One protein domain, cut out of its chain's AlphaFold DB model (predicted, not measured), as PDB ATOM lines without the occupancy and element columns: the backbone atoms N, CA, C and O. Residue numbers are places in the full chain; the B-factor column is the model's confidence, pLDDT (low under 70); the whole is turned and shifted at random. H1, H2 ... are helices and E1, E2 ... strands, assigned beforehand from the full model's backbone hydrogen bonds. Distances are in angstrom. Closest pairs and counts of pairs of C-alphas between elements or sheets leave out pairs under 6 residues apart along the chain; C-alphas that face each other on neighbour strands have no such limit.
ATOM      1  N   MET A   1      25.906 101.893 -12.865       93.94
ATOM      2  CA  MET A   1      25.775 100.470 -13.253       93.94
ATOM      3  C   MET A   1      26.684  99.638 -12.391       93.94
ATOM      4  O   MET A   1      27.760 100.103 -12.030       93.94
ATOM      5  N   LEU A   2      26.272  98.407 -12.133       95.06
ATOM      6  CA  LEU A   2      27.096  97.375 -11.531       95.06
ATOM      7  C   LEU A   2      27.507  96.372 -12.613       95.06
ATOM      8  O   LEU A   2      26.697  96.022 -13.470       95.06
ATOM      9  N   LEU A   3      28.756  95.927 -12.581       96.06
ATOM     10  CA  LEU A   3      29.299  94.881 -13.431       96.06
ATOM     11  C   LEU A   3      29.472  93.612 -12.605       96.06
ATOM     12  O   LEU A   3      30.282  93.588 -11.677       96.06
ATOM     13  N   LEU A   4      28.729  92.567 -12.962       95.50
ATOM     14  CA  LEU A   4      28.789  91.263 -12.306       95.50
ATOM     15  C   LEU A   4      28.892  90.159 -13.359       95.50
ATOM     16  O   LEU A   4      27.923  89.877 -14.066       95.50
ATOM     17  N   GLU A   5      30.065  89.531 -13.459       93.69
ATOM     18  CA  GLU A   5      30.325  88.440 -14.418       93.69
ATOM     19  C   GLU A   5      29.997  88.845 -15.869       93.69
ATOM     20  O   GLU A   5      29.341  88.123 -16.611       93.69
ATOM     21  N   GLY A   6      30.390  90.062 -16.261       90.19
ATOM     22  CA  GLY A   6      30.140  90.608 -17.601       90.19
ATOM     23  C   GLY A   6      28.746  91.214 -17.817       90.19
ATOM     24  O   GLY A   6      28.541  91.893 -18.822       90.19
ATOM     25  N   ARG A   7      27.804  91.057 -16.878       92.44
ATOM     26  CA  ARG A   7      26.476  91.695 -16.952       92.44
ATOM     27  C   ARG A   7      26.513  93.131 -16.463       92.44
ATOM     28  O   ARG A   7      27.274  93.453 -15.554       92.44
ATOM     29  N   ARG A   8      25.654  93.977 -17.037       95.12
ATOM     30  CA  ARG A   8      25.471  95.384 -16.656       95.12
ATOM     31  C   ARG A   8      24.124  95.545 -15.970       95.12
ATOM     32  O   ARG A   8      23.097  95.543 -16.635       95.12
ATOM     33  N   LEU A   9      24.146  95.739 -14.660       96.00
ATOM     34  CA  LEU A   9      22.941  95.846 -13.848       96.00
ATOM     35  C   LEU A   9      22.667  97.314 -13.484       96.00
ATOM     36  O   LEU A   9      23.616  98.054 -13.167       96.00
ATOM     37  N   PRO A  10      21.403  97.770 -13.541       96.31
ATOM     38  CA  PRO A  10      21.030  99.102 -13.091       96.31
ATOM     39  C   PRO A  10      21.281  99.246 -11.588       96.31
ATOM     40  O   PRO A  10      21.106  98.310 -10.812       96.31
ATOM     41  N   VAL A  11      21.708 100.439 -11.189       95.31
ATOM     42  CA  VAL A  11      21.925 100.810  -9.788       95.31
ATOM     43  C   VAL A  11      21.164 102.108  -9.566       95.31
ATOM     44  O   VAL A  11      21.293 103.027 -10.379       95.31
ATOM     45  N   GLY A  12      20.362 102.157  -8.507       93.12
ATOM     46  CA  GLY A  12      19.637 103.344  -8.081       93.12
ATOM     47  C   GLY A  12      20.577 104.477  -7.674       93.12
ATOM     48  O   GLY A  12      21.776 104.287  -7.463       93.12
ATOM     49  N   SER A  13      20.032 105.684  -7.552       90.75
ATOM     50  CA  SER A  13      20.797 106.864  -7.123       90.75
ATOM     51  C   SER A  13      21.351 106.749  -5.698       90.75
ATOM     52  O   SER A  13      22.284 107.460  -5.345       90.75
ATOM     53  N   ASP A  14      20.772 105.867  -4.886       92.69
ATOM     54  CA  ASP A  14      21.198 105.515  -3.530       92.69
ATOM     55  C   ASP A  14      22.291 104.427  -3.498       92.69
ATOM     56  O   ASP A  14      22.763 104.056  -2.426       92.69
ATOM     57  N   GLY A  15      22.706 103.915  -4.661       90.31
ATOM     58  CA  GLY A  15      23.682 102.833  -4.771       90.31
ATOM     59  C   GLY A  15      23.084 101.428  -4.641       90.31
ATOM     60  O   GLY A  15      23.838 100.457  -4.711       90.31
ATOM     61  N   ALA A  16      21.763 101.288  -4.487       94.25
ATOM     62  CA  ALA A  16      21.108  99.991  -4.347       94.25
ATOM     63  C   ALA A  16      20.685  99.400  -5.703       94.25
ATOM     64  O   ALA A  16      20.249 100.107  -6.612       94.25
ATOM     65  N   VAL A  17      20.765  98.074  -5.839       94.75
ATOM     66  CA  VAL A  17      20.127  97.346  -6.948       94.75
ATOM     67  C   VAL A  17      18.748  96.901  -6.472       94.75
ATOM     68  O   VAL A  17      18.644  96.003  -5.641       94.75
ATOM     69  N   THR A  18      17.695  97.547  -6.966       96.00
ATOM     70  CA  THR A  18      16.298  97.275  -6.571       96.00
ATOM     71  C   THR A  18      15.441  96.736  -7.713       96.00
ATOM     72  O   THR A  18      14.325  96.278  -7.475       96.00
ATOM     73  N   ASP A  19      15.959  96.763  -8.943       96.06
ATOM     74  CA  ASP A  19      15.262  96.234 -10.109       96.06
ATOM     75  C   ASP A  19      15.068  94.706  -9.977       96.06
ATOM     76  O   ASP A  19      16.054  93.978  -9.806       96.06
ATOM     77  N   PRO A  20      13.825  94.191 -10.046       97.06
ATOM     78  CA  PRO A  20      13.560  92.767  -9.849       97.06
ATOM     79  C   PRO A  20      14.266  91.857 -10.856       97.06
ATOM     80  O   PRO A  20      14.689  90.760 -10.486       97.06
ATOM     81  N   ALA A  21      14.420  92.293 -12.111       96.25
ATOM     82  CA  ALA A  21      15.118  91.507 -13.124       96.25
ATOM     83  C   ALA A  21      16.622  91.447 -12.819       96.25
ATOM     84  O   ALA A  21      17.209  90.365 -12.818       96.25
ATOM     85  N   ALA A  22      17.225  92.573 -12.433       95.81
ATOM     86  CA  ALA A  22      18.617  92.629 -12.004       95.81
ATOM     87  C   ALA A  22      18.889  91.763 -10.762       95.81
ATOM     88  O   ALA A  22      19.905  91.070 -10.698       95.81
ATOM     89  N   LEU A  23      17.977  91.757  -9.785       96.62
ATOM     90  CA  LEU A  23      18.079  90.893  -8.605       96.62
ATOM     91  C   LEU A  23      17.987  89.406  -8.971       96.62
ATOM     92  O   LEU A  23      18.739  88.600  -8.421       96.62
ATOM     93  N   ALA A  24      17.115  89.040  -9.914       96.88
ATOM     94  CA  ALA A  24      17.033  87.675 -10.424       96.88
ATOM     95  C   ALA A  24      18.334  87.254 -11.131       96.88
ATOM     96  O   ALA A  24      18.828  86.148 -10.907       96.88
ATOM     97  N   GLU A  25      18.942  88.148 -11.917       96.12
ATOM     98  CA  GLU A  25      20.252  87.906 -12.529       96.12
ATOM     99  C   GLU A  25      21.352  87.707 -11.475       96.12
ATOM    100  O   GLU A  25      22.137  86.760 -11.576       96.12
ATOM    101  N   ILE A  26      21.403  88.542 -10.429       95.69
ATOM    102  CA  ILE A  26      22.358  88.379  -9.319       95.69
ATOM    103  C   ILE A  26      22.147  87.031  -8.625       95.69
ATOM    104  O   ILE A  26      23.116  86.307  -8.402       95.69
ATOM    105  N   ALA A  27      20.901  86.660  -8.324       95.19
ATOM    106  CA  ALA A  27      20.579  85.399  -7.658       95.19
ATOM    107  C   ALA A  27      21.000  84.164  -8.479       95.19
ATOM    108  O   ALA A  27      21.327  83.128  -7.901       95.19
ATOM    109  N   ALA A  28      21.025  84.282  -9.809       95.50
ATOM    110  CA  ALA A  28      21.479  83.239 -10.726       95.50
ATOM    111  C   ALA A  28      23.004  83.235 -10.978       95.50
ATOM    112  O   ALA A  28      23.497  82.371 -11.701       95.50
ATOM    113  N   SER A  29      23.761  84.190 -10.423       95.25
ATOM    114  CA  SER A  29      25.210  84.317 -10.646       95.25
ATOM    115  C   SER A  29      26.039  83.259  -9.910       95.25
ATOM    116  O   SER A  29      25.687  82.839  -8.801       95.25
ATOM    117  N   SER A  30      27.194  82.877 -10.473       94.69
ATOM    118  CA  SER A  30      28.154  82.035  -9.742       94.69
ATOM    119  C   SER A  30      28.692  82.761  -8.515       94.69
ATOM    120  O   SER A  30      28.769  82.161  -7.450       94.69
ATOM    121  N   ALA A  31      28.944  84.063  -8.622       93.31
ATOM    122  CA  ALA A  31      29.436  84.895  -7.537       93.31
ATOM    123  C   ALA A  31      28.483  84.911  -6.322       93.31
ATOM    124  O   ALA A  31      28.939  84.853  -5.179       93.31
ATOM    125  N   PHE A  32      27.161  84.913  -6.538       94.44
ATOM    126  CA  PHE A  32      26.179  84.758  -5.459       94.44
ATOM    127  C   PHE A  32      26.175  83.340  -4.881       94.44
ATOM    128  O   PHE A  32      26.128  83.166  -3.663       94.44
ATOM    129  N   ALA A  33      26.255  82.314  -5.732       93.81
ATOM    130  CA  ALA A  33      26.331  80.928  -5.278       93.81
ATOM    131  C   ALA A  33      27.597  80.659  -4.439       93.81
ATOM    132  O   ALA A  33      27.520  79.984  -3.411       93.81
ATOM    133  N   ASP A  34      28.741  81.215  -4.842       93.44
ATOM    134  CA  ASP A  34      30.010  81.169  -4.117       93.44
ATOM    135  C   ASP A  34      29.924  81.905  -2.783       93.44
ATOM    136  O   ASP A  34      30.284  81.336  -1.752       93.44
ATOM    137  N   ALA A  35      29.376  83.125  -2.774       93.94
ATOM    138  CA  ALA A  35      29.172  83.881  -1.543       93.94
ATOM    139  C   ALA A  35      28.309  83.097  -0.544       93.94
ATOM    140  O   ALA A  35      28.671  82.978   0.625       93.94
ATOM    141  N   ARG A  36      27.224  82.464  -1.011       93.19
ATOM    142  CA  ARG A  36      26.377  81.607  -0.169       93.19
ATOM    143  C   ARG A  36      27.111  80.382   0.373       93.19
ATOM    144  O   ARG A  36      26.924  80.054   1.540       93.19
ATOM    145  N   ARG A  37      27.926  79.703  -0.443       92.94
ATOM    146  CA  ARG A  37      28.723  78.542   0.002       92.94
ATOM    147  C   ARG A  37      29.781  78.929   1.031       92.94
ATOM    148  O   ARG A  37      30.010  78.181   1.974       92.94
ATOM    149  N   GLY A  38      30.414  80.082   0.842       90.88
ATOM    150  CA  GLY A  38      31.441  80.608   1.735       90.88
ATOM    151  C   GLY A  38      30.901  81.352   2.957       90.88
ATOM    152  O   GLY A  38      31.699  81.919   3.696       90.88
ATOM    153  N   SER A  39      29.578  81.401   3.162       88.62
ATOM    154  CA  SER A  39      28.934  82.226   4.200       88.62
ATOM    155  C   SER A  39      29.358  83.705   4.152       88.62
ATOM    156  O   SER A  39      29.421  84.379   5.179       88.62
ATOM    157  N   SER A  40      29.657  84.213   2.955       90.31
ATOM    158  CA  SER A  40      29.976  85.617   2.715       90.31
ATOM    159  C   SER A  40      28.697  86.434   2.564       90.31
ATOM    160  O   SER A  40      27.781  86.059   1.832       90.31
ATOM    161  N   ALA A  41      28.665  87.598   3.212       88.12
ATOM    162  CA  ALA A  41      27.609  88.591   3.031       88.12
ATOM    163  C   ALA A  41      27.845  89.505   1.811       88.12
ATOM    164  O   ALA A  41      27.012  90.358   1.514       88.12
ATOM    165  N   THR A  42      28.981  89.365   1.121       91.38
ATOM    166  CA  THR A  42      29.384  90.246   0.021       91.38
ATOM    167  C   THR A  42      29.757  89.461  -1.230       91.38
ATOM    168  O   THR A  42      30.217  88.318  -1.172       91.38
ATOM    169  N   ILE A  43      29.562  90.114  -2.375       92.50
ATOM    170  CA  ILE A  43      29.922  89.622  -3.702       92.50
ATOM    171  C   ILE A  43      30.821  90.675  -4.346       92.50
ATOM    172  O   ILE A  43      30.530  91.870  -4.266       92.50
ATOM    173  N   ALA A  44      31.906  90.245  -4.987       90.31
ATOM    174  CA  ALA A  44      32.754  91.149  -5.750       90.31
ATOM    175  C   ALA A  44      32.051  91.574  -7.047       90.31
ATOM    176  O   ALA A  44      31.624  90.740  -7.845       90.31
ATOM    177  N   ALA A  45      31.959  92.881  -7.262       93.50
ATOM    178  CA  ALA A  45      31.415  93.484  -8.468       93.50
ATOM    179  C   ALA A  45      32.143  94.805  -8.747       93.50
ATOM    180  O   ALA A  45      32.727  95.404  -7.842       93.50
ATOM    181  N   SER A  46      32.118  95.274  -9.992       94.94
ATOM    182  CA  SER A  46      32.732  96.557 -10.359       94.94
ATOM    183  C   SER A  46      31.669  97.608 -10.638       94.94
ATOM    184  O   SER A  46      30.611  97.307 -11.179       94.94
TER     185      SER A  46
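This is residues 1 to 46 of the 116 residues of an uncharacterized protein of Leifsonia xyli subsp. xyli (UniProt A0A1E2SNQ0). A small two-strand hairpin, E1 and E2, makes one side of a rough ring that goes on through two short helices: H1 comes close to the hairpin at E2, H2 turns off from the end of H1 to make a corner, and residues 38 to 46 fold back from H2 toward the start of E1. The link of residues 10 to 19 loops out from the hairpin, at the end of the long axis away from H2, before it returns to H1. The printed part has 46 residues with two named strands and two named helices, in the order E1, E2, H1, H2; the sheet has the order E1 - E2 and is antiparallel. The class is mixed, helices and strands, with under half of the residues, 22, in named elements. The whole is compact, with a radius of gyration of the C-alphas of 10.4 A, and elongated in outline, with spans of 29 by 19 by 18 A.

Find C-alpha 2 at (27.096, 97.375, -11.531); there E1 begins, and it runs over residues 2 to 4. E2 takes residues 7 to 9. Look next at C-alpha 20, at (13.560, 92.767, -9.849), where H1 begins; it holds residues 20 to 27 and is 10.4 A long from first to last C-alpha. H2 holds residues 30 to 37, is also 10.4 A long, and ends at C-alpha 37, at (28.723, 78.542, 0.002).

Begin with E1 and E2, a hairpin of antiparallel strands whose directions stand at 147 degrees. The C-alphas of residues 3 and 8 face each other at 5.0 A. Look across the pair for N 2 and O 9, 2.9 A apart, and N 9 and O 2, 2.8 A apart, both within hydrogen-bond range. From E2, go to H1: their closest C-alphas are those of Leu 9 and Ala 22, 5.7 A apart. For E1 and H1 the closest C-alphas are those of Leu 4 and Ile 26, 7.7 A apart. H1 and H2 are close but not clearly touching, with the C-alphas of Ile 26 and Phe 32 the closest at 6.5 A. They run the same way at a steep tilt of 63 degrees. E2 and H2 are apart. In H1 and H2 every O i to N i+4 pair is within hydrogen-bond range.

The two C-alphas farthest apart are those of Ser 13 and Arg 37, at 30.3 A, while those of Met 1 and Ser 46 are 8.5 A apart. Met 1 is the chain's first residue, and the printed part has no cut. The links E1 to E2 and H1 to H2 are tight, E2 to H1 is short, and no link is long. In this predicted model the mean pLDDT of the printed part is 93.9, and no printed residue is under 70.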